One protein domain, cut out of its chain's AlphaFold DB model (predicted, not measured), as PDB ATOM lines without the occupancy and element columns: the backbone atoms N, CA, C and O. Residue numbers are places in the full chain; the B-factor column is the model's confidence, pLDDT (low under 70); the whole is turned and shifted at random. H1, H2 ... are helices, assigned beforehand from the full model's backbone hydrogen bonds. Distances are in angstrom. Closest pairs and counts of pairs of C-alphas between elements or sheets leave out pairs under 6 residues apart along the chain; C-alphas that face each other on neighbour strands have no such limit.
ATOM      1  N   LEU A   2     -30.037 -23.161 121.475       30.53
ATOM      2  CA  LEU A   2     -30.606 -23.298 120.119       30.53
ATOM      3  C   LEU A   2     -32.002 -22.670 119.944       30.53
ATOM      4  O   LEU A   2     -32.214 -21.927 118.995       30.53
ATOM      5  N   VAL A   3     -32.923 -22.888 120.890       37.72
ATOM      6  CA  VAL A   3     -34.288 -22.315 120.840       37.72
ATOM      7  C   VAL A   3     -34.260 -20.782 120.844       37.72
ATOM      8  O   VAL A   3     -34.955 -20.144 120.060       37.72
ATOM      9  N   LYS A   4     -33.373 -20.173 121.648       38.19
ATOM     10  CA  LYS A   4     -33.144 -18.717 121.630       38.19
ATOM     11  C   LYS A   4     -32.541 -18.251 120.298       38.19
ATOM     12  O   LYS A   4     -32.933 -17.204 119.805       38.19
ATOM     13  N   ALA A   5     -31.633 -19.018 119.690       37.38
ATOM     14  CA  ALA A   5     -31.043 -18.676 118.394       37.38
ATOM     15  C   ALA A   5     -32.048 -18.774 117.227       37.38
ATOM     16  O   ALA A   5     -31.996 -17.957 116.309       37.38
ATOM     17  N   ILE A   6     -32.981 -19.732 117.283       46.91
ATOM     18  CA  ILE A   6     -34.068 -19.895 116.306       46.91
ATOM     19  C   ILE A   6     -35.097 -18.767 116.464       46.91
ATOM     20  O   ILE A   6     -35.396 -18.094 115.482       46.91
ATOM     21  N   ALA A   7     -35.535 -18.463 117.691       50.78
ATOM     22  CA  ALA A   7     -36.451 -17.351 117.961       50.78
ATOM     23  C   ALA A   7     -35.865 -15.984 117.547       50.78
ATOM     24  O   ALA A   7     -36.559 -15.145 116.980       50.78
ATOM     25  N   VAL A   8     -34.557 -15.775 117.748       54.19
ATOM     26  CA  VAL A   8     -33.848 -14.564 117.290       54.19
ATOM     27  C   VAL A   8     -33.760 -14.488 115.759       54.19
ATOM     28  O   VAL A   8     -33.709 -13.387 115.209       54.19
ATOM     29  N   LYS A   9     -33.744 -15.627 115.052       58.62
ATOM     30  CA  LYS A   9     -33.795 -15.671 113.582       58.62
ATOM     31  C   LYS A   9     -35.203 -15.399 113.046       58.62
ATOM     32  O   LYS A   9     -35.317 -14.616 112.109       58.62
ATOM     33  N   GLU A  10     -36.245 -15.981 113.642       63.59
ATOM     34  CA  GLU A  10     -37.645 -15.750 113.241       63.59
ATOM     35  C   GLU A  10     -38.031 -14.270 113.364       63.59
ATOM     36  O   GLU A  10     -38.542 -13.678 112.412       63.59
ATOM     37  N   ASP A  11     -37.674 -13.644 114.489       68.25
ATOM     38  CA  ASP A  11     -37.914 -12.222 114.730       68.25
ATOM     39  C   ASP A  11     -37.260 -11.363 113.631       68.25
ATOM     40  O   ASP A  11     -37.895 -10.477 113.060       68.25
ATOM     41  N   ARG A  12     -36.009 -11.656 113.245       74.25
ATOM     42  CA  ARG A  12     -35.322 -10.902 112.180       74.25
ATOM     43  C   ARG A  12     -36.013 -11.007 110.825       74.25
ATOM     44  O   ARG A  12     -36.045 -10.005 110.122       74.25
ATOM     45  N   VAL A  13     -36.541 -12.173 110.453       73.25
ATOM     46  CA  VAL A  13     -37.165 -12.379 109.134       73.25
ATOM     47  C   VAL A  13     -38.483 -11.617 109.027       73.25
ATOM     48  O   VAL A  13     -38.707 -10.920 108.039       73.25
ATOM     49  N   ILE A  14     -39.322 -11.677 110.063       74.19
ATOM     50  CA  ILE A  14     -40.612 -10.975 110.076       74.19
ATOM     51  C   ILE A  14     -40.397  -9.456 110.104       74.19
ATOM     52  O   ILE A  14     -41.048  -8.719 109.360       74.19
ATOM     53  N   TYR A  15     -39.435  -8.972 110.897       79.00
ATOM     54  CA  TYR A  15     -39.101  -7.547 110.911       79.00
ATOM     55  C   TYR A  15     -38.466  -7.085 109.597       79.00
ATOM     56  O   TYR A  15     -38.803  -6.008 109.112       79.00
ATOM     57  N   PHE A  16     -37.600  -7.895 108.986       83.06
ATOM     58  CA  PHE A  16     -37.048  -7.610 107.661       83.06
ATOM     59  C   PHE A  16     -38.162  -7.482 106.617       83.06
ATOM     60  O   PHE A  16     -38.205  -6.489 105.897       83.06
ATOM     61  N   PHE A  17     -39.117  -8.416 106.598       82.12
ATOM     62  CA  PHE A  17     -40.271  -8.355 105.700       82.12
ATOM     63  C   PHE A  17     -41.120  -7.091 105.914       82.12
ATOM     64  O   PHE A  17     -41.506  -6.441 104.942       82.12
ATOM     65  N   ARG A  18     -41.347  -6.674 107.169       86.44
ATOM     66  CA  ARG A  18     -42.067  -5.429 107.492       86.44
ATOM     67  C   ARG A  18     -41.394  -4.188 106.899       86.44
ATOM     68  O   ARG A  18     -42.065  -3.375 106.273       86.44
ATOM     69  N   TYR A  19     -40.084  -4.028 107.075       88.38
ATOM     70  CA  TYR A  19     -39.383  -2.857 106.536       88.38
ATOM     71  C   TYR A  19     -39.214  -2.923 105.016       88.38
ATOM     72  O   TYR A  19     -39.330  -1.896 104.355       88.38
ATOM     73  N   CYS A  20     -39.004  -4.113 104.451       86.94
ATOM     74  CA  CYS A  20     -38.931  -4.300 103.003       86.94
ATOM     75  C   CYS A  20     -40.271  -4.008 102.319       86.94
ATOM     76  O   CYS A  20     -40.290  -3.298 101.315       86.94
ATOM     77  N   SER A  21     -41.390  -4.490 102.872       87.81
ATOM     78  CA  SER A  21     -42.730  -4.177 102.354       87.81
ATOM     79  C   SER A  21     -43.032  -2.684 102.457       87.81
ATOM     80  O   SER A  21     -43.499  -2.092 101.487       87.81
ATOM     81  N   LEU A  22     -42.684  -2.036 103.575       88.31
ATOM     82  CA  LEU A  22     -42.870  -0.594 103.732       88.31
ATOM     83  C   LEU A  22     -42.000   0.217 102.758       88.31
ATOM     84  O   LEU A  22     -42.473   1.193 102.184       88.31
ATOM     85  N   LEU A  23     -40.750  -0.189 102.529       89.44
ATOM     86  CA  LEU A  23     -39.845   0.475 101.590       89.44
ATOM     87  C   LEU A  23     -40.330   0.345 100.144       89.44
ATOM     88  O   LEU A  23     -40.370   1.339  99.420       89.44
ATOM     89  N   LEU A  24     -40.742  -0.858  99.740       88.50
ATOM     90  CA  LEU A  24     -41.246  -1.114  98.394       88.50
ATOM     91  C   LEU A  24     -42.539  -0.334  98.124       88.50
ATOM     92  O   LEU A  24     -42.652   0.341  97.104       88.50
ATOM     93  N   THR A  25     -43.491  -0.373  99.060       88.88
ATOM     94  CA  THR A  25     -44.759   0.369  98.943       88.88
ATOM     95  C   THR A  25     -44.542   1.881  98.960       88.88
ATOM     96  O   THR A  25     -45.187   2.590  98.191       88.88
ATOM     97  N   SER A  26     -43.572   2.373  99.737       89.25
ATOM     98  CA  SER A  26     -43.176   3.789  99.742       89.25
ATOM     99  C   SER A  26     -42.578   4.235  98.409       89.25
ATOM    100  O   SER A  26     -42.884   5.330  97.942       89.25
ATOM    101  N   LEU A  27     -41.753   3.398  97.772       87.69
ATOM    102  CA  LEU A  27     -41.170   3.692  96.462       87.69
ATOM    103  C   LEU A  27     -42.250   3.756  95.373       87.69
ATOM    104  O   LEU A  27     -42.262   4.694  94.580       87.69
ATOM    105  N   ILE A  28     -43.199   2.815  95.386       87.31
ATOM    106  CA  ILE A  28     -44.348   2.814  94.468       87.31
ATOM    107  C   ILE A  28     -45.229   4.053  94.699       87.31
ATOM    108  O   ILE A  28     -45.641   4.701  93.741       87.31
ATOM    109  N   TYR A  29     -45.477   4.425  95.957       86.75
ATOM    110  CA  TYR A  29     -46.276   5.604  96.305       86.75
ATOM    111  C   TYR A  29     -45.644   6.918  95.828       86.75
ATOM    112  O   TYR A  29     -46.345   7.821  95.366       86.75
ATOM    113  N   LEU A  30     -44.315   7.022  95.918       86.19
ATOM    114  CA  LEU A  30     -43.565   8.196  95.478       86.19
ATOM    115  C   LEU A  30     -43.582   8.355  93.949       86.19
ATOM    116  O   LEU A  30     -43.643   9.481  93.464       86.19
ATOM    117  N   LEU A  31     -43.537   7.235  93.218       84.06
ATOM    118  CA  LEU A  31     -43.547   7.188  91.751       84.06
ATOM    119  C   LEU A  31     -44.945   7.350  91.134       84.06
ATOM    120  O   LEU A  31     -45.045   7.572  89.933       84.06
ATOM    121  N   GLY A  32     -46.016   7.209  91.917       78.88
ATOM    122  CA  GLY A  32     -47.382   7.342  91.413       78.88
ATOM    123  C   GLY A  32     -47.757   8.793  91.089       78.88
ATOM    124  O   GLY A  32     -47.535   9.683  91.908       78.88
ATOM    125  N   ASP A  33     -48.414   9.012  89.948       65.06
ATOM    126  CA  ASP A  33     -48.791  10.336  89.413       65.06
ATOM    127  C   ASP A  33     -49.940  11.055  90.155       65.06
ATOM    128  O   ASP A  33     -50.341  12.149  89.769       65.06
ATOM    129  N   ARG A  34     -50.503  10.477  91.226       61.81
ATOM    130  CA  ARG A  34     -51.660  11.069  91.928       61.81
ATOM    131  C   ARG A  34     -51.260  12.204  92.878       61.81
ATOM    132  O   ARG A  34     -50.252  12.078  93.580       61.81
ATOM    133  N   ASP A  35     -52.095  13.245  92.968       63.81
ATOM    134  CA  ASP A  35     -52.138  14.168  94.115       63.81
ATOM    135  C   ASP A  35     -52.143  13.337  95.409       63.81
ATOM    136  O   ASP A  35     -52.888  12.353  95.480       63.81
ATOM    137  N   PRO A  36     -51.300  13.626  96.418       73.12
ATOM    138  CA  PRO A  36     -50.804  14.947  96.838       73.12
ATOM    139  C   PRO A  36     -49.346  15.295  96.431       73.12
ATOM    140  O   PRO A  36     -48.611  14.437  95.938       73.12
ATOM    141  N   PRO A  37     -48.877  16.541  96.689       84.25
ATOM    142  CA  PRO A  37     -47.520  16.993  96.368       84.25
ATOM    143  C   PRO A  37     -46.412  16.120  96.967       84.25
ATOM    144  O   PRO A  37     -46.547  15.579  98.066       84.25
ATOM    145  N   PHE A  38     -45.258  16.074  96.296       85.38
ATOM    146  CA  PHE A  38     -44.093  15.274  96.700       85.38
ATOM    147  C   PHE A  38     -43.709  15.440  98.181       85.38
ATOM    148  O   PHE A  38     -43.466  14.454  98.875       85.38
ATOM    149  N   MET A  39     -43.715  16.675  98.695       86.25
ATOM    150  CA  MET A  39     -43.373  16.958 100.097       86.25
ATOM    151  C   MET A  39     -44.357  16.329 101.091       86.25
ATOM    152  O   MET A  39     -43.943  15.856 102.148       86.25
ATOM    153  N   PHE A  40     -45.645  16.269 100.743       86.62
ATOM    154  CA  PHE A  40     -46.648  15.593 101.561       86.62
ATOM    155  C   PHE A  40     -46.437  14.076 101.531       86.62
ATOM    156  O   PHE A  40     -46.419  13.439 102.585       86.62
ATOM    157  N   LYS A  41     -46.189  13.503 100.344       86.00
ATOM    158  CA  LYS A  41     -45.890  12.068 100.202       86.00
ATOM    159  C   LYS A  41     -44.669  11.661 101.026       86.00
ATOM    160  O   LYS A  41     -44.718  10.671 101.753       86.00
ATOM    161  N   LEU A  42     -43.600  12.456 100.968       88.19
ATOM    162  CA  LEU A  42     -42.378  12.224 101.735       88.19
ATOM    163  C   LEU A  42     -42.627  12.309 103.249       88.19
ATOM    164  O   LEU A  42     -42.186  11.430 103.988       88.19
ATOM    165  N   SER A  43     -43.373  13.319 103.710       87.88
ATOM    166  CA  SER A  43     -43.756  13.453 105.123       87.88
ATOM    167  C   SER A  43     -44.555  12.243 105.615       87.88
ATOM    168  O   SER A  43     -44.308  11.744 106.713       87.88
ATOM    169  N   MET A  44     -45.487  11.747 104.796       85.81
ATOM    170  CA  MET A  44     -46.291  10.572 105.121       85.81
ATOM    171  C   MET A  44     -45.419   9.317 105.231       85.81
ATOM    172  O   MET A  44     -45.505   8.597 106.222       85.81
ATOM    173  N   ILE A  45     -44.511   9.092 104.276       88.94
ATOM    174  CA  ILE A  45     -43.561   7.970 104.319       88.94
ATOM    175  C   ILE A  45     -42.724   8.016 105.605       88.94
ATOM    176  O   ILE A  45     -42.629   7.015 106.314       88.94
ATOM    177  N   VAL A  46     -42.156   9.174 105.958       89.31
ATOM    178  CA  VAL A  46     -41.355   9.323 107.186       89.31
ATOM    179  C   VAL A  46     -42.183   8.994 108.432       89.31
ATOM    180  O   VAL A  46     -41.717   8.239 109.290       89.31
ATOM    181  N   ALA A  47     -43.422   9.486 108.518       88.50
ATOM    182  CA  ALA A  47     -44.324   9.176 109.625       88.50
ATOM    183  C   ALA A  47     -44.605   7.666 109.739       88.50
ATOM    184  O   ALA A  47     -44.588   7.116 110.842       88.50
ATOM    185  N   LEU A  48     -44.776   6.973 108.610       87.69
ATOM    186  CA  LEU A  48     -45.009   5.528 108.576       87.69
ATOM    187  C   LEU A  48     -43.801   4.714 109.036       87.69
ATOM    188  O   LEU A  48     -43.966   3.749 109.780       87.69
ATOM    189  N   PHE A  49     -42.584   5.109 108.659       89.06
ATOM    190  CA  PHE A  49     -41.370   4.458 109.159       89.06
ATOM    191  C   PHE A  49     -41.186   4.663 110.668       89.06
ATOM    192  O   PHE A  49     -40.787   3.729 111.368       89.06
ATOM    193  N   ILE A  50     -41.514   5.852 111.189       88.94
ATOM    194  CA  ILE A  50     -41.493   6.129 112.635       88.94
ATOM    195  C   ILE A  50     -42.525   5.259 113.360       88.94
ATOM    196  O   ILE A  50     -42.194   4.627 114.364       88.94
ATOM    197  N   PHE A  51     -43.749   5.176 112.835       88.38
ATOM    198  CA  PHE A  51     -44.817   4.354 113.401       88.38
ATOM    199  C   PHE A  51     -44.466   2.861 113.386       88.38
ATOM    200  O   PHE A  51     -44.548   2.197 114.420       88.38
ATOM    201  N   ALA A  52     -43.984   2.347 112.250       87.12
ATOM    202  CA  ALA A  52     -43.550   0.961 112.110       87.12
ATOM    203  C   ALA A  52     -42.433   0.615 113.105       87.12
ATOM    204  O   ALA A  52     -42.484  -0.442 113.739       87.12
ATOM    205  N   LYS A  53     -41.467   1.526 113.301       88.12
ATOM    206  CA  LYS A  53     -40.415   1.379 114.314       88.12
ATOM    207  C   LYS A  53     -40.985   1.355 115.729       88.12
ATOM    208  O   LYS A  53     -40.640   0.458 116.495       88.12
ATOM    209  N   GLY A  54     -41.879   2.289 116.057       88.12
ATOM    210  CA  GLY A  54     -42.533   2.362 117.364       88.12
ATOM    211  C   GLY A  54     -43.276   1.074 117.714       88.12
ATOM    212  O   GLY A  54     -43.034   0.496 118.773       88.12
ATOM    213  N   ILE A  55     -44.110   0.565 116.801       86.81
ATOM    214  CA  ILE A  55     -44.822  -0.704 117.007       86.81
ATOM    215  C   ILE A  55     -43.848  -1.877 117.134       86.81
ATOM    216  O   ILE A  55     -44.007  -2.720 118.016       86.81
ATOM    217  N   THR A  56     -42.821  -1.945 116.286       86.12
ATOM    218  CA  THR A  56     -41.820  -3.016 116.362       86.12
ATOM    219  C   THR A  56     -41.074  -3.017 117.699       86.12
ATOM    220  O   THR A  56     -40.847  -4.086 118.269       86.12
ATOM    221  N   ASP A  57     -40.726  -1.851 118.239       84.69
ATOM    222  CA  ASP A  57     -40.081  -1.750 119.550       84.69
ATOM    223  C   ASP A  57     -41.035  -2.128 120.693       84.69
ATOM    224  O   ASP A  57     -40.607  -2.757 121.664       84.69
ATOM    225  N   ILE A  58     -42.329  -1.823 120.563       86.50
ATOM    226  CA  ILE A  58     -43.367  -2.270 121.500       86.50
ATOM    227  C   ILE A  58     -43.488  -3.802 121.484       86.50
ATOM    228  O   ILE A  58     -43.459  -4.426 122.545       86.50
ATOM    229  N   TYR A  59     -43.521  -4.436 120.306       84.81
ATOM    230  CA  TYR A  59     -43.576  -5.901 120.193       84.81
ATOM    231  C   TYR A  59     -42.370  -6.617 120.797       84.81
ATOM    232  O   TYR A  59     -42.509  -7.737 121.281       84.81
ATOM    233  N   ARG A  60     -41.196  -5.981 120.827       81.31
ATOM    234  CA  ARG A  60     -40.010  -6.542 121.496       81.31
ATOM    235  C   ARG A  60     -40.096  -6.516 123.020       81.31
ATOM    236  O   ARG A  60     -39.396  -7.287 123.668       81.31
ATOM    237  N   ARG A  61     -40.894  -5.610 123.591       83.94
ATOM    238  CA  ARG A  61     -41.001  -5.405 125.045       83.94
ATOM    239  C   ARG A  61     -42.142  -6.193 125.682       83.94
ATOM    240  O   ARG A  61     -42.151  -6.347 126.897       83.94
ATOM    241  N   ILE A  62     -43.097  -6.656 124.882       83.56
ATOM    242  CA  ILE A  62     -44.311  -7.319 125.359       83.56
ATOM    243  C   ILE A  62     -44.197  -8.827 125.158       83.56
ATOM    244  O   ILE A  62     -43.693  -9.309 124.145       83.56
ATOM    245  N   GLU A  63     -44.701  -9.582 126.131       78.00
ATOM    246  CA  GLU A  63     -44.804 -11.030 126.023       78.00
ATOM    247  C   GLU A  63     -45.798 -11.425 124.919       78.00
ATOM    248  O   GLU A  63     -46.960 -11.014 124.921       78.00
ATOM    249  N   LYS A  64     -45.335 -12.243 123.969       78.44
ATOM    250  CA  LYS A  64     -46.052 -12.555 122.721       78.44
ATOM    251  C   LYS A  64     -47.386 -13.292 122.934       78.44
ATOM    252  O   LYS A  64     -48.263 -13.236 122.078       78.44
ATOM    253  N   SER A  65     -47.566 -13.950 124.079       72.56
ATOM    254  CA  SER A  65     -48.798 -14.653 124.475       72.56
ATOM    255  C   SER A  65     -49.832 -13.751 125.173       72.56
ATOM    256  O   SER A  65     -50.985 -14.158 125.348       72.56
ATOM    257  N   SER A  66     -49.454 -12.530 125.568       82.44
ATOM    258  CA  SER A  66     -50.281 -11.653 126.401       82.44
ATOM    259  C   SER A  66     -51.508 -11.108 125.660       82.44
ATOM    260  O   SER A  66     -51.473 -10.836 124.456       82.44
ATOM    261  N   TRP A  67     -52.598 -10.856 126.393       84.06
ATOM    262  CA  TRP A  67     -53.760 -10.121 125.875       84.06
ATOM    263  C   TRP A  67     -53.363  -8.748 125.309       84.06
ATOM    264  O   TRP A  67     -53.896  -8.318 124.291       84.06
ATOM    265  N   MET A  68     -52.352  -8.104 125.902       85.50
ATOM    266  CA  MET A  68     -51.823  -6.825 125.427       85.50
ATOM    267  C   MET A  68     -51.243  -6.928 124.007       85.50
ATOM    268  O   MET A  68     -51.476  -6.047 123.184       85.50
ATOM    269  N   PHE A  69     -50.553  -8.029 123.687       87.19
ATOM    270  CA  PHE A  69     -49.995  -8.274 122.354       87.19
ATOM    271  C   PHE A  69     -51.102  -8.410 121.294       87.19
ATOM    272  O   PHE A  69     -51.027  -7.796 120.229       87.19
ATOM    273  N   LYS A  70     -52.179  -9.136 121.626       88.31
ATOM    274  CA  LYS A  70     -53.376  -9.291 120.776       88.31
ATOM    275  C   LYS A  70     -54.069  -7.950 120.509       88.31
ATOM    276  O   LYS A  70     -54.388  -7.633 119.366       88.31
ATOM    277  N   SER A  71     -54.253  -7.135 121.546       87.06
ATOM    278  CA  SER A  71     -54.894  -5.820 121.422       87.06
ATOM    279  C   SER A  71     -54.085  -4.852 120.556       87.06
ATOM    280  O   SER A  71     -54.665  -4.132 119.748       87.06
ATOM    281  N   ILE A  72     -52.752  -4.868 120.660       89.44
ATOM    282  CA  ILE A  72     -51.880  -4.021 119.832       89.44
ATOM    283  C   ILE A  72     -51.917  -4.451 118.364       89.44
ATOM    284  O   ILE A  72     -51.943  -3.590 117.493       89.44
ATOM    285  N   LEU A  73     -51.965  -5.756 118.070       88.94
ATOM    286  CA  LEU A  73     -52.160  -6.252 116.699       88.94
ATOM    287  C   LEU A  73     -53.486  -5.775 116.097       88.94
ATOM    288  O   LEU A  73     -53.516  -5.319 114.958       88.94
ATOM    289  N   CYS A  74     -54.571  -5.833 116.869       88.62
ATOM    290  CA  CYS A  74     -55.866  -5.311 116.432       88.62
ATOM    291  C   CYS A  74     -55.806  -3.793 116.177       88.62
ATOM    292  O   CYS A  74     -56.266  -3.315 115.141       88.62
ATOM    293  N   LEU A  75     -55.172  -3.041 117.085       89.56
ATOM    294  CA  LEU A  75     -54.986  -1.597 116.942       89.56
ATOM    295  C   LEU A  75     -54.137  -1.239 115.714       89.56
ATOM    296  O   LEU A  75     -54.459  -0.282 115.015       89.56
ATOM    297  N   GLU A  76     -53.086  -2.009 115.422       90.44
ATOM    298  CA  GLU A  76     -52.261  -1.829 114.223       90.44
ATOM    299  C   GLU A  76     -53.093  -2.014 112.943       90.44
ATOM    300  O   GLU A  76     -52.996  -1.187 112.039       90.44
ATOM    301  N   MET A  77     -53.973  -3.023 112.887       87.88
ATOM    302  CA  MET A  77     -54.867  -3.248 111.738       87.88
ATOM    303  C   MET A  77     -55.840  -2.083 111.519       87.88
ATOM    304  O   MET A  77     -56.054  -1.657 110.385       87.88
ATOM    305  N   VAL A  78     -56.403  -1.525 112.596       87.19
ATOM    306  CA  VAL A  78     -57.261  -0.330 112.515       87.19
ATOM    307  C   VAL A  78     -56.452   0.896 112.081       87.19
ATOM    308  O   VAL A  78     -56.904   1.673 111.241       87.19
ATOM    309  N   GLY A  79     -55.231   1.052 112.597       87.19
ATOM    310  CA  GLY A  79     -54.312   2.115 112.188       87.19
ATOM    311  C   GLY A  79     -53.973   2.063 110.697       87.19
ATOM    312  O   GLY A  79     -53.904   3.106 110.050       87.19
ATOM    313  N   MET A  80     -53.844   0.863 110.124       85.00
ATOM    314  CA  MET A  80     -53.627   0.685 108.685       85.00
ATOM    315  C   MET A  80     -54.828   1.138 107.847       85.00
ATOM    316  O   MET A  80     -54.629   1.758 106.807       85.00
ATOM    317  N   LEU A  81     -56.066   0.925 108.310       84.88
ATOM    318  CA  LEU A  81     -57.257   1.469 107.636       84.88
ATOM    319  C   LEU A  81     -57.243   3.001 107.617       84.88
ATOM    320  O   LEU A  81     -57.490   3.615 106.580       84.88
ATOM    321  N   LEU A  82     -56.893   3.620 108.749       84.81
ATOM    322  CA  LEU A  82     -56.781   5.074 108.855       84.81
ATOM    323  C   LEU A  82     -55.674   5.621 107.940       84.81
ATOM    324  O   LEU A  82     -55.845   6.656 107.303       84.81
ATOM    325  N   GLN A  83     -54.548   4.916 107.833       84.31
ATOM    326  CA  GLN A  83     -53.454   5.270 106.930       84.31
ATOM    327  C   GLN A  83     -53.888   5.280 105.456       84.31
ATOM    328  O   GLN A  83     -53.429   6.130 104.684       84.31
ATOM    329  N   LEU A  84     -54.760   4.359 105.044       84.25
ATOM    330  CA  LEU A  84     -55.237   4.306 103.663       84.25
ATOM    331  C   LEU A  84     -56.058   5.540 103.286       84.25
ATOM    332  O   LEU A  84     -55.918   6.022 102.165       84.25
ATOM    333  N   LEU A  85     -56.809   6.127 104.225       82.44
ATOM    334  CA  LEU A  85     -57.555   7.373 104.000       82.44
ATOM    335  C   LEU A  85     -56.655   8.501 103.470       82.44
ATOM    336  O   LEU A  85     -57.021   9.213 102.541       82.44
ATOM    337  N   PHE A  86     -55.455   8.634 104.033       81.44
ATOM    338  CA  PHE A  86     -54.513   9.700 103.682       81.44
ATOM    339  C   PHE A  86     -53.632   9.374 102.471       81.44
ATOM    340  O   PHE A  86     -53.001  10.269 101.914       81.44
ATOM    341  N   THR A  87     -53.550   8.101 102.072       82.06
ATOM    342  CA  THR A  87     -52.613   7.634 101.033       82.06
ATOM    343  C   THR A  87     -53.282   7.263  99.712       82.06
ATOM    344  O   THR A  87     -52.590   6.830  98.796       82.06
ATOM    345  N   GLY A  88     -54.593   7.474  99.574       76.50
ATOM    346  CA  GLY A  88     -55.317   7.249  98.315       76.50
ATOM    347  C   GLY A  88     -56.331   6.105  98.345       76.50
ATOM    348  O   GLY A  88     -56.705   5.597  97.294       76.50
ATOM    349  N   GLY A  89     -56.779   5.695  99.531       81.25
ATOM    350  CA  GLY A  89     -57.863   4.737  99.711       81.25
ATOM    351  C   GLY A  89     -57.491   3.311  99.308       81.25
ATOM    352  O   GLY A  89     -56.407   2.832  99.640       81.25
ATOM    353  N   ILE A  90     -58.404   2.633  98.608       77.19
ATOM    354  CA  ILE A  90     -58.243   1.231  98.193       77.19
ATOM    355  C   ILE A  90     -57.167   1.045  97.110       77.19
ATOM    356  O   ILE A  90     -56.564  -0.017  97.028       77.19
ATOM    357  N   ASP A  91     -56.848   2.097  96.354       77.25
ATOM    358  CA  ASP A  91     -55.789   2.083  95.333       77.25
ATOM    359  C   ASP A  91     -54.390   2.352  95.911       77.25
ATOM    360  O   ASP A  91     -53.388   2.353  95.189       77.25
ATOM    361  N   SER A  92     -54.299   2.640  97.212       84.19
ATOM    362  CA  SER A  92     -53.026   2.953  97.848       84.19
ATOM    363  C   SER A  92     -52.102   1.728  97.841       84.19
ATOM    364  O   SER A  92     -52.496   0.649  98.293       84.19
ATOM    365  N   PRO A  93     -50.823   1.876  97.449       82.50
ATOM    366  CA  PRO A  93     -49.863   0.778  97.517       82.50
ATOM    367  C   PRO A  93     -49.610   0.322  98.961       82.50
ATOM    368  O   PRO A  93     -49.111  -0.776  99.176       82.50
ATOM    369  N   PHE A  94     -49.969   1.114  99.977       85.81
ATOM    370  CA  PHE A  94     -49.846   0.699 101.374       85.81
ATOM    371  C   PHE A  94     -50.881  -0.342 101.807       85.81
ATOM    372  O   PHE A  94     -50.756  -0.893 102.901       85.81
ATOM    373  N   LEU A  95     -51.856  -0.671 100.957       81.12
ATOM    374  CA  LEU A  95     -52.825  -1.736 101.203       81.12
ATOM    375  C   LEU A  95     -52.140  -3.077 101.509       81.12
ATOM    376  O   LEU A  95     -52.606  -3.839 102.354       81.12
ATOM    377  N   TRP A  96     -50.976  -3.326 100.899       78.38
ATOM    378  CA  TRP A  96     -50.171  -4.532 101.113       78.38
ATOM    379  C   TRP A  96     -49.579  -4.638 102.526       78.38
ATOM    380  O   TRP A  96     -49.255  -5.734 102.981       78.38
ATOM    381  N   CYS A  97     -49.461  -3.528 103.262       84.19
ATOM    382  CA  CYS A  97     -48.887  -3.537 104.608       84.19
ATOM    383  C   CYS A  97     -49.754  -4.296 105.625       84.19
ATOM    384  O   CYS A  97     -49.213  -4.740 106.640       84.19
ATOM    385  N   VAL A  98     -51.041  -4.533 105.325       82.44
ATOM    386  CA  VAL A  98     -51.951  -5.365 106.135       82.44
ATOM    387  C   VAL A  98     -51.458  -6.804 106.306       82.44
ATOM    388  O   VAL A  98     -51.810  -7.493 107.258       82.44
ATOM    389  N   MET A  99     -50.580  -7.270 105.418       81.06
ATOM    390  CA  MET A  99     -49.978  -8.595 105.537       81.06
ATOM    391  C   MET A  99     -49.073  -8.707 106.772       81.06
ATOM    392  O   MET A  99     -48.925  -9.794 107.330       81.06
ATOM    393  N   ASN A 100     -48.479  -7.596 107.224       84.94
ATOM    394  CA  ASN A 100     -47.488  -7.607 108.298       84.94
ATOM    395  C   ASN A 100     -48.081  -8.031 109.657       84.94
ATOM    396  O   ASN A 100     -47.537  -8.964 110.256       84.94
ATOM    397  N   PRO A 101     -49.177  -7.433 110.166       86.12
ATOM    398  CA  PRO A 101     -49.748  -7.831 111.451       86.12
ATOM    399  C   PRO A 101     -50.375  -9.230 111.378       86.12
ATOM    400  O   PRO A 101     -50.262 -10.000 112.330       86.12
ATOM    401  N   SER A 102     -50.952  -9.622 110.234       82.50
ATOM    402  CA  SER A 102     -51.489 -10.976 110.032       82.50
ATOM    403  C   SER A 102     -50.405 -12.062 110.076       82.50
ATOM    404  O   SER A 102     -50.608 -13.094 110.717       82.50
ATOM    405  N   LEU A 103     -49.235 -11.833 109.467       81.75
ATOM    406  CA  LEU A 103     -48.091 -12.754 109.545       81.75
ATOM    407  C   LEU A 103     -47.510 -12.847 110.962       81.75
ATOM    408  O   LEU A 103     -47.151 -13.935 111.416       81.75
ATOM    409  N   ILE A 104     -47.449 -11.724 111.683       85.25
ATOM    410  CA  ILE A 104     -47.027 -11.691 113.092       85.25
ATOM    411  C   ILE A 104     -48.009 -12.494 113.956       85.25
ATOM    412  O   ILE A 104     -47.589 -13.338 114.747       85.25
ATOM    413  N   ALA A 105     -49.315 -12.293 113.770       84.44
ATOM    414  CA  ALA A 105     -50.351 -13.028 114.488       84.44
ATOM    415  C   ALA A 105     -50.279 -14.544 114.233       84.44
ATOM    416  O   ALA A 105     -50.368 -15.335 115.174       84.44
ATOM    417  N   ALA A 106     -50.058 -14.946 112.979       80.19
ATOM    418  CA  ALA A 106     -49.886 -16.344 112.598       80.19
ATOM    419  C   ALA A 106     -48.643 -16.993 113.223       80.19
ATOM    420  O   ALA A 106     -48.683 -18.153 113.619       80.19
ATOM    421  N   SER A 107     -47.551 -16.232 113.338       80.12
ATOM    422  CA  SER A 107     -46.262 -16.751 113.806       80.12
ATOM    423  C   SER A 107     -46.193 -16.949 115.322       80.12
ATOM    424  O   SER A 107     -45.450 -17.823 115.773       80.12
ATOM    425  N   TYR A 108     -46.931 -16.142 116.097       81.00
ATOM    426  CA  TYR A 108     -46.801 -16.098 117.560       81.00
ATOM    427  C   TYR A 108     -48.079 -16.399 118.352       81.00
ATOM    428  O   TYR A 108     -47.975 -16.657 119.549       81.00
ATOM    429  N   ILE A 109     -49.267 -16.349 117.737       82.50
ATOM    430  CA  ILE A 109     -50.539 -16.609 118.434       82.50
ATOM    431  C   ILE A 109     -51.192 -17.876 117.883       82.50
ATOM    432  O   ILE A 109     -51.176 -18.916 118.532       82.50
ATOM    433  N   SER A 110     -51.822 -17.777 116.715       82.81
ATOM    434  CA  SER A 110     -52.461 -18.897 116.028       82.81
ATOM    435  C   SER A 110     -52.861 -18.485 114.613       82.81
ATOM    436  O   SER A 110     -53.202 -17.326 114.362       82.81
ATOM    437  N   ALA A 111     -52.901 -19.456 113.697       82.50
ATOM    438  CA  ALA A 111     -53.422 -19.237 112.348       82.50
ATOM    439  C   ALA A 111     -54.868 -18.720 112.372       82.50
ATOM    440  O   ALA A 111     -55.204 -17.799 111.637       82.50
ATOM    441  N   ALA A 112     -55.710 -19.269 113.255       85.12
ATOM    442  CA  ALA A 112     -57.108 -18.863 113.384       85.12
ATOM    443  C   ALA A 112     -57.245 -17.380 113.755       85.12
ATOM    444  O   ALA A 112     -58.072 -16.677 113.181       85.12
ATOM    445  N   TYR A 113     -56.405 -16.886 114.671       85.19
ATOM    446  CA  TYR A 113     -56.412 -15.479 115.059       85.19
ATOM    447  C   TYR A 113     -55.896 -14.569 113.934       85.19
ATOM    448  O   TYR A 113     -56.496 -13.530 113.671       85.19
ATOM    449  N   GLY A 114     -54.839 -14.979 113.222       83.81
ATOM    450  CA  GLY A 114     -54.350 -14.263 112.038       83.81
ATOM    451  C   GLY A 114     -55.403 -14.158 110.928       83.81
ATOM    452  O   GLY A 114     -55.620 -13.072 110.389       83.81
ATOM    453  N   CYS A 115     -56.115 -15.253 110.642       84.50
ATOM    454  CA  CYS A 115     -57.233 -15.265 109.695       84.50
ATOM    455  C   CYS A 115     -58.405 -14.398 110.172       84.50
ATOM    456  O   CYS A 115     -58.995 -13.685 109.365       84.50
ATOM    457  N   LEU A 116     -58.728 -14.414 111.470       87.44
ATOM    458  CA  LEU A 116     -59.795 -13.590 112.043       87.44
ATOM    459  C   LEU A 116     -59.474 -12.095 111.947       87.44
ATOM    460  O   LEU A 116     -60.353 -11.315 111.593       87.44
ATOM    461  N   LEU A 117     -58.226 -11.692 112.204       85.75
ATOM    462  CA  LEU A 117     -57.783 -10.307 112.007       85.75
ATOM    463  C   LEU A 117     -57.927  -9.873 110.546       85.75
ATOM    464  O   LEU A 117     -58.404  -8.774 110.275       85.75
ATOM    465  N   LEU A 118     -57.539 -10.740 109.612       85.75
ATOM    466  CA  LEU A 118     -57.604 -10.466 108.178       85.75
ATOM    467  C   LEU A 118     -59.063 -10.374 107.692       85.75
ATOM    468  O   LEU A 118     -59.407  -9.452 106.956       85.75
ATOM    469  N   LEU A 119     -59.943 -11.254 108.181       86.50
ATOM    470  CA  LEU A 119     -61.387 -11.196 107.934       86.50
ATOM    471  C   LEU A 119     -62.020  -9.928 108.524       86.50
ATOM    472  O   LEU A 119     -62.793  -9.250 107.851       86.50
ATOM    473  N   GLY A 120     -61.683  -9.587 109.771       87.75
ATOM    474  CA  GLY A 120     -62.170  -8.375 110.431       87.75
ATOM    475  C   GLY A 120     -61.738  -7.112 109.690       87.75
ATOM    476  O   GLY A 120     -62.549  -6.217 109.470       87.75
ATOM    477  N   TYR A 121     -60.490  -7.073 109.225       87.50
ATOM    478  CA  TYR A 121     -59.989  -5.993 108.383       87.50
ATOM    479  C   TYR A 121     -60.718  -5.911 107.048       87.50
ATOM    480  O   TYR A 121     -61.079  -4.818 106.639       87.50
ATOM    481  N   LEU A 122     -60.984  -7.041 106.387       86.06
ATOM    482  CA  LEU A 122     -61.733  -7.073 105.130       86.06
ATOM    483  C   LEU A 122     -63.127  -6.458 105.307       86.06
ATOM    484  O   LEU A 122     -63.520  -5.599 104.520       86.06
ATOM    485  N   LEU A 123     -63.845  -6.833 106.369       87.19
ATOM    486  CA  LEU A 123     -65.171  -6.282 106.673       87.19
ATOM    487  C   LEU A 123     -65.118  -4.780 106.985       87.19
ATOM    488  O   LEU A 123     -65.918  -4.010 106.452       87.19
ATOM    489  N   LEU A 124     -64.161  -4.358 107.816       87.69
ATOM    490  CA  LEU A 124     -63.989  -2.953 108.185       87.69
ATOM    491  C   LEU A 124     -63.558  -2.096 106.989       87.69
ATOM    492  O   LEU A 124     -64.136  -1.036 106.782       87.69
ATOM    493  N   ALA A 125     -62.609  -2.567 106.176       84.50
ATOM    494  CA  ALA A 125     -62.163  -1.906 104.952       84.50
ATOM    495  C   ALA A 125     -63.315  -1.743 103.959       84.50
ATOM    496  O   ALA A 125     -63.534  -0.646 103.458       84.50
ATOM    497  N   THR A 126     -64.079  -2.814 103.715       84.38
ATOM    498  CA  THR A 126     -65.216  -2.791 102.782       84.38
ATOM    499  C   THR A 126     -66.259  -1.770 103.226       84.38
ATOM    500  O   THR A 126     -66.669  -0.932 102.433       84.38
ATOM    501  N   SER A 127     -66.650  -1.800 104.505       85.38
ATOM    502  CA  SER A 127     -67.623  -0.858 105.071       85.38
ATOM    503  C   SER A 127     -67.122   0.590 105.011       85.38
ATOM    504  O   SER A 127     -67.840   1.490 104.576       85.38
ATOM    505  N   PHE A 128     -65.860   0.810 105.386       85.31
ATOM    506  CA  PHE A 128     -65.234   2.129 105.416       85.31
ATOM    507  C   PHE A 128     -65.102   2.747 104.019       85.31
ATOM    508  O   PHE A 128     -65.521   3.884 103.810       85.31
ATOM    509  N   PHE A 129     -64.570   2.002 103.045       83.75
ATOM    510  CA  PHE A 129     -64.403   2.503 101.681       83.75
ATOM    511  C   PHE A 129     -65.727   2.640 100.938       83.75
ATOM    512  O   PHE A 129     -65.893   3.613 100.206       83.75
ATOM    513  N   TYR A 130     -66.691   1.745 101.167       84.19
ATOM    514  CA  TYR A 130     -68.035   1.893 100.608       84.19
ATOM    515  C   TYR A 130     -68.710   3.180 101.104       84.19
ATOM    516  O   TYR A 130     -69.276   3.923 100.307       84.19
ATOM    517  N   TYR A 131     -68.587   3.489 102.400       83.56
ATOM    518  CA  TYR A 131     -69.135   4.719 102.977       83.56
ATOM    519  C   TYR A 131     -68.454   5.985 102.435       83.56
ATOM    520  O   TYR A 131     -69.130   6.957 102.103       83.56
ATOM    521  N   ILE A 132     -67.121   5.977 102.315       82.00
ATOM    522  CA  ILE A 132     -66.353   7.131 101.817       82.00
ATOM    523  C   ILE A 132     -66.577   7.380 100.327       82.00
ATOM    524  O   ILE A 132     -66.575   8.534  99.909       82.00
ATOM    525  N   SER A 133     -66.817   6.329  99.541       77.94
ATOM    526  CA  SER A 133     -67.078   6.450  98.100       77.94
ATOM    527  C   SER A 133     -68.421   7.127  97.788       77.94
ATOM    528  O   SER A 133     -68.798   7.218  96.630       77.94
ATOM    529  N   GLY A 134     -69.180   7.582  98.794       67.69
ATOM    530  CA  GLY A 134     -70.219   8.601  98.614       67.69
ATOM    531  C   GLY A 134     -71.373   8.240  97.672       67.69
ATOM    532  O   GLY A 134     -72.082   9.139  97.232       67.69
ATOM    533  N   GLY A 135     -71.579   6.953  97.374       65.75
ATOM    534  CA  GLY A 135     -72.592   6.494  96.421       65.75
ATOM    535  C   GLY A 135     -72.114   6.337  94.974       65.75
ATOM    536  O   GLY A 135     -72.952   6.096  94.112       65.75
ATOM    537  N   ASP A 136     -70.802   6.389  94.704       73.00
ATOM    538  CA  ASP A 136     -70.214   6.104  93.378       73.00
ATOM    539  C   ASP A 136     -70.544   4.688  92.856       73.00
ATOM    540  O   ASP A 136     -70.408   4.397  91.669       73.00
ATOM    541  N   TYR A 137     -71.015   3.804  93.740       77.19
ATOM    542  CA  TYR A 137     -71.415   2.437  93.435       77.19
ATOM    543  C   TYR A 137     -72.909   2.228  93.702       77.19
ATOM    544  O   TYR A 137     -73.378   2.445  94.821       77.19
ATOM    545  N   GLU A 138     -73.639   1.704  92.710       77.00
ATOM    546  CA  GLU A 138     -75.080   1.407  92.820       77.00
ATOM    547  C   GLU A 138     -75.400   0.358  93.900       77.00
ATOM    548  O   GLU A 138     -76.484   0.358  94.483       77.00
ATOM    549  N   SER A 139     -74.461  -0.547  94.194       83.56
ATOM    550  CA  SER A 139     -74.608  -1.553  95.245       83.56
ATOM    551  C   SER A 139     -73.268  -1.927  95.883       83.56
ATOM    552  O   SER A 139     -72.195  -1.720  95.318       83.56
ATOM    553  N   ILE A 140     -73.316  -2.569  97.054       80.69
ATOM    554  CA  ILE A 140     -72.125  -3.203  97.649       80.69
ATOM    555  C   ILE A 140     -71.560  -4.280  96.702       80.69
ATOM    556  O   ILE A 140     -70.350  -4.475  96.637       80.69
ATOM    557  N   GLY A 141     -72.415  -4.954  95.922       80.62
ATOM    558  CA  GLY A 141     -72.000  -5.989  94.972       80.62
ATOM    559  C   GLY A 141     -71.092  -5.463  93.858       80.62
ATOM    560  O   GLY A 141     -70.071  -6.082  93.567       80.62
ATOM    561  N   THR A 142     -71.410  -4.298  93.287       82.00
ATOM    562  CA  THR A 142     -70.583  -3.656  92.250       82.00
ATOM    563  C   THR A 142     -69.241  -3.186  92.814       82.00
ATOM    564  O   THR A 142     -68.206  -3.411  92.196       82.00
ATOM    565  N   PHE A 143     -69.224  -2.661  94.045       83.56
ATOM    566  CA  PHE A 143     -67.981  -2.309  94.744       83.56
ATOM    567  C   PHE A 143     -67.066  -3.523  94.980       83.56
ATOM    568  O   PHE A 143     -65.846  -3.445  94.808       83.56
ATOM    569  N   LEU A 144     -67.652  -4.663  95.372       83.62
ATOM    570  CA  LEU A 144     -66.917  -5.913  95.571       83.62
ATOM    571  C   LEU A 144     -66.339  -6.462  94.260       83.62
ATOM    572  O   LEU A 144     -65.221  -6.976  94.264       83.62
ATOM    573  N   MET A 145     -67.083  -6.358  93.155       84.19
ATOM    574  CA  MET A 145     -66.629  -6.809  91.837       84.19
ATOM    575  C   MET A 145     -65.458  -5.975  91.313       84.19
ATOM    576  O   MET A 145     -64.448  -6.553  90.901       84.19
ATOM    577  N   ASP A 146     -65.548  -4.649  91.416       84.88
ATOM    578  CA  ASP A 146     -64.497  -3.739  90.948       84.88
ATOM    579  C   ASP A 146     -63.191  -3.908  91.738       84.88
ATOM    580  O   ASP A 146     -62.100  -3.755  91.193       84.88
ATOM    581  N   ASN A 147     -63.289  -4.342  92.998       84.75
ATOM    582  CA  ASN A 147     -62.143  -4.617  93.868       84.75
ATOM    583  C   ASN A 147     -61.874  -6.123  94.066       84.75
ATOM    584  O   ASN A 147     -61.204  -6.529  95.018       84.75
ATOM    585  N   SER A 148     -62.372  -6.980  93.168       85.88
ATOM    586  CA  SER A 148     -62.315  -8.446  93.304       85.88
ATOM    587  C   SER A 148     -60.897  -9.007  93.478       85.88
ATOM    588  O   SER A 148     -60.696  -9.929  94.273       85.88
ATOM    589  N   TYR A 149     -59.892  -8.423  92.816       83.69
ATOM    590  CA  TYR A 149     -58.488  -8.827  92.958       83.69
ATOM    591  C   TYR A 149     -57.952  -8.649  94.383       83.69
ATOM    592  O   TYR A 149     -57.199  -9.499  94.864       83.69
ATOM    593  N   PHE A 150     -58.359  -7.586  95.081       82.25
ATOM    594  CA  PHE A 150     -57.950  -7.336  96.461       82.25
ATOM    595  C   PHE A 150     -58.494  -8.415  97.406       82.25
ATOM    596  O   PHE A 150     -57.738  -9.015  98.174       82.25
ATOM    597  N   TYR A 151     -59.787  -8.734  97.294       83.94
ATOM    598  CA  TYR A 151     -60.418  -9.774  98.110       83.94
ATOM    599  C   TYR A 151     -59.853 -11.166  97.818       83.94
ATOM    600  O   TYR A 151     -59.582 -11.933  98.745       83.94
ATOM    601  N   LEU A 152     -59.618 -11.484  96.540       84.75
ATOM    602  CA  LEU A 152     -59.021 -12.754  96.138       84.75
ATOM    603  C   LEU A 152     -57.604 -12.911  96.705       84.75
ATOM    604  O   LEU A 152     -57.241 -13.992  97.168       84.75
ATOM    605  N   MET A 153     -56.807 -11.843  96.705       83.88
ATOM    606  CA  MET A 153     -55.444 -11.856  97.234       83.88
ATOM    607  C   MET A 153     -55.424 -12.050  98.757       83.88
ATOM    608  O   MET A 153     -54.689 -12.903  99.259       83.88
ATOM    609  N   LEU A 154     -56.302 -11.355  99.488       82.06
ATOM    610  CA  LEU A 154     -56.488 -11.546 100.929       82.06
ATOM    611  C   LEU A 154     -56.914 -12.980 101.287       82.06
ATOM    612  O   LEU A 154     -56.410 -13.551 102.258       82.06
ATOM    613  N   LEU A 155     -57.785 -13.593 100.482       84.75
ATOM    614  CA  LEU A 155     -58.205 -14.981 100.664       84.75
ATOM    615  C   LEU A 155     -57.051 -15.971 100.437       84.75
ATOM    616  O   LEU A 155     -56.828 -16.852 101.270       84.75
ATOM    617  N   HIS A 156     -56.271 -15.801  99.364       85.56
ATOM    618  CA  HIS A 156     -55.064 -16.606  99.135       85.56
ATOM    619  C   HIS A 156     -54.046 -16.435 100.267       85.56
ATOM    620  O   HIS A 156     -53.405 -17.403 100.674       85.56
ATOM    621  N   MET A 157     -53.926 -15.227 100.819       82.69
ATOM    622  CA  MET A 157     -53.034 -14.955 101.939       82.69
ATOM    623  C   MET A 157     -53.487 -15.650 103.226       82.69
ATOM    624  O   MET A 157     -52.662 -16.230 103.930       82.69
ATOM    625  N   ALA A 158     -54.789 -15.654 103.523       83.88
ATOM    626  CA  ALA A 158     -55.331 -16.405 104.654       83.88
ATOM    627  C   ALA A 158     -55.044 -17.913 104.520       83.88
ATOM    628  O   ALA A 158     -54.625 -18.555 105.486       83.88
ATOM    629  N   PHE A 159     -55.186 -18.468 103.310       85.19
ATOM    630  CA  PHE A 159     -54.815 -19.856 103.026       85.19
ATOM    631  C   PHE A 159     -53.309 -20.101 103.207       85.19
ATOM    632  O   PHE A 159     -52.912 -21.054 103.875       85.19
ATOM    633  N   PHE A 160     -52.460 -19.215 102.682       84.88
ATOM    634  CA  PHE A 160     -51.007 -19.313 102.814       84.88
ATOM    635  C   PHE A 160     -50.548 -19.266 104.279       84.88
ATOM    636  O   PHE A 160     -49.741 -20.094 104.702       84.88
ATOM    637  N   ILE A 161     -51.117 -18.356 105.078       83.12
ATOM    638  CA  ILE A 161     -50.898 -18.268 106.529       83.12
ATOM    639  C   ILE A 161     -51.251 -19.592 107.219       83.12
ATOM    640  O   ILE A 161     -50.490 -20.076 108.064       83.12
ATOM    641  N   HIS A 162     -52.386 -20.188 106.857       84.25
ATOM    642  CA  HIS A 162     -52.824 -21.456 107.427       84.25
ATOM    643  C   HIS A 162     -51.849 -22.596 107.099       84.25
ATOM    644  O   HIS A 162     -51.394 -23.286 108.012       84.25
ATOM    645  N   VAL A 163     -51.465 -22.744 105.825       85.44
ATOM    646  CA  VAL A 163     -50.512 -23.772 105.372       85.44
ATOM    647  C   VAL A 163     -49.152 -23.607 106.051       85.44
ATOM    648  O   VAL A 163     -48.609 -24.579 106.571       85.44
ATOM    649  N   LEU A 164     -48.613 -22.384 106.105       81.88
ATOM    650  CA  LEU A 164     -47.335 -22.119 106.773       81.88
ATOM    651  C   LEU A 164     -47.372 -22.487 108.257       81.88
ATOM    652  O   LEU A 164     -46.427 -23.089 108.766       81.88
ATOM    653  N   THR A 165     -48.462 -22.149 108.947       81.25
ATOM    654  CA  THR A 165     -48.606 -22.452 110.375       81.25
ATOM    655  C   THR A 165     -48.731 -23.958 110.612       81.25
ATOM    656  O   THR A 165     -48.131 -24.480 111.548       81.25
ATOM    657  N   ASP A 166     -49.460 -24.680 109.756       83.75
ATOM    658  CA  ASP A 166     -49.562 -26.141 109.841       83.75
ATOM    659  C   ASP A 166     -48.203 -26.823 109.611       83.75
ATOM    660  O   ASP A 166     -47.795 -27.676 110.401       83.75
ATOM    661  N   VAL A 167     -47.453 -26.395 108.588       84.38
ATOM    662  CA  VAL A 167     -46.095 -26.895 108.320       84.38
ATOM    663  C   VAL A 167     -45.155 -26.595 109.491       84.38
ATOM    664  O   VAL A 167     -44.429 -27.491 109.922       84.38
ATOM    665  N   LYS A 168     -45.197 -25.379 110.056       82.44
ATOM    666  CA  LYS A 168     -44.413 -25.011 111.248       82.44
ATOM    667  C   LYS A 168     -44.742 -25.921 112.429       82.44
ATOM    668  O   LYS A 168     -43.835 -26.511 113.010       82.44
ATOM    669  N   ASN A 169     -46.024 -26.095 112.743       82.00
ATOM    670  CA  ASN A 169     -46.464 -26.934 113.859       82.00
ATOM    671  C   ASN A 169     -46.050 -28.399 113.669       82.00
ATOM    672  O   ASN A 169     -45.633 -29.058 114.622       82.00
ATOM    673  N   LYS A 170     -46.141 -28.926 112.442       85.38
ATOM    674  CA  LYS A 170     -45.651 -30.272 112.109       85.38
ATOM    675  C   LYS A 170     -44.143 -30.386 112.308       85.38
ATOM    676  O   LYS A 170     -43.692 -31.372 112.888       85.38
ATOM    677  N   LEU A 171     -43.379 -29.385 111.872       84.25
ATOM    678  CA  LEU A 171     -41.927 -29.359 112.029       84.25
ATOM    679  C   LEU A 171     -41.510 -29.263 113.502       84.25
ATOM    680  O   LEU A 171     -40.610 -29.985 113.920       84.25
ATOM    681  N   GLU A 172     -42.176 -28.429 114.302       80.81
ATOM    682  CA  GLU A 172     -41.924 -28.328 115.743       80.81
ATOM    683  C   GLU A 172     -42.193 -29.658 116.448       80.81
ATOM    684  O   GLU A 172     -41.325 -30.142 117.169       80.81
ATOM    685  N   ARG A 173     -43.333 -30.305 116.165       81.00
ATOM    686  CA  ARG A 173     -43.660 -31.636 116.710       81.00
ATOM    687  C   ARG A 173     -42.670 -32.716 116.273       81.00
ATOM    688  O   ARG A 173     -42.363 -33.617 117.047       81.00
ATOM    689  N   ALA A 174     -42.190 -32.669 115.031       78.44
ATOM    690  CA  ALA A 174     -41.171 -33.601 114.557       78.44
ATOM    691  C   ALA A 174     -39.843 -33.376 115.291       78.44
ATOM    692  O   ALA A 174     -39.233 -34.327 115.769       78.44
ATOM    693  N   ASN A 175     -39.433 -32.116 115.447       80.25
ATOM    694  CA  ASN A 175     -38.200 -31.751 116.132       80.25
ATOM    695  C   ASN A 175     -38.234 -32.106 117.628       80.25
ATOM    696  O   ASN A 175     -37.242 -32.608 118.152       80.25
ATOM    697  N   THR A 176     -39.352 -31.892 118.331       77.19
ATOM    698  CA  THR A 176     -39.476 -32.315 119.738       77.19
ATOM    699  C   THR A 176     -39.320 -33.824 119.867       77.19
ATOM    700  O   THR A 176     -38.472 -34.267 120.637       77.19
ATOM    701  N   ARG A 177     -40.012 -34.606 119.027       74.88
ATOM    702  CA  ARG A 177     -39.867 -36.072 118.995       74.88
ATOM    703  C   ARG A 177     -38.430 -36.515 118.714       74.88
ATOM    704  O   ARG A 177     -37.928 -37.424 119.370       74.88
ATOM    705  N   THR A 178     -37.744 -35.883 117.757       75.06
ATOM    706  CA  THR A 178     -36.333 -36.189 117.469       75.06
ATOM    707  C   THR A 178     -35.435 -35.891 118.668       75.06
ATOM    708  O   THR A 178     -34.566 -36.700 118.984       75.06
TER     709      THR A 178
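This is residues 2 to 178 of the 547 residues of the protein "Histidine kinase domain-containing protein" of Paenibacillus sp. FSL H7-0331 (UniProt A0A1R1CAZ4). Six long helices run up and down as a bundle in three stacked pairs: H3 and H4 in the middle, the hairpin of H1 and H2 on one side, and H5 with H7 on the other. The short H6 lies crosswise near H5 at one end, while residues 2 to 9 of H1 and 169 to 178 of H7 stick out at the other end. The printed part has 177 residues with seven named helices, H1 to H7 in order along the chain, and no named strand; its class is all helix. The whole is compact, with a radius of gyration of the C-alphas of 17.7 A, yet elongated, spanning 58 by 37 by 27 A.

The longest helix, H7, residues 148 to 178, touches H5, residues 111 to 132, with its residues 151 to 165 alone. Their closest C-alphas, of Ala 111 and His 162, are 5.4 A apart, and they run opposite ways at a shallow tilt of 14 degrees. With residues 157 to 165 alone, H7 touches H4, residues 93 to 108; the closest C-alphas, of Ala 106 and Ile 161, are 6.4 A apart. H4 is the hub, touching four helices. H4 and H5 form a hairpin, closest at the C-alphas of Ser 102 and Gly 114, 4.8 A apart. H3, residues 67 to 87, forms a hairpin with H4 at a shallow tilt of 7 degrees; the closest C-alphas, of Leu 73 and Pro 101, are 6.0 A apart. H1, residues 2 to 31, touches H4, with the C-alphas of Thr 25 and Pro 93 closest at 5.3 A. H2, residues 38 to 61, forms a hairpin with H1, closest at the C-alphas of Ser 26 and Ile 45, 6.2 A apart. H2 and H3 are close but not clearly touching, and H1 and H7 are apart. H6, residues 140 to 146, is close to H5 but not clearly touching, about perpendicular at 79 degrees. Every O i to N i+4 pair is within hydrogen-bond range in H1, H2, H5, H6 and H7, against 15 of 17 in H3 and 6 of 12 in H4.

H7 is 45.0 A from first to last C-alpha and ends at C-alpha 178 (-36.333, -36.189, 117.469). H1 is 43.6 A long and begins at C-alpha 2 (-30.606, -23.298, 120.119). H2 is 35.2 A, H5 31.2 A, H3 30.6 A and H4 26.4 A long; H4 begins at C-alpha 93 (-49.863, 0.778, 97.517).

The C-alphas of Gly 135 and Thr 178, the two farthest apart, are 59.8 A apart. The printed part has no cut and no long link. The mean pLDDT of the printed part is 81.4; residues 2 to 11, 33 to 35 and 134 to 135 are under 70.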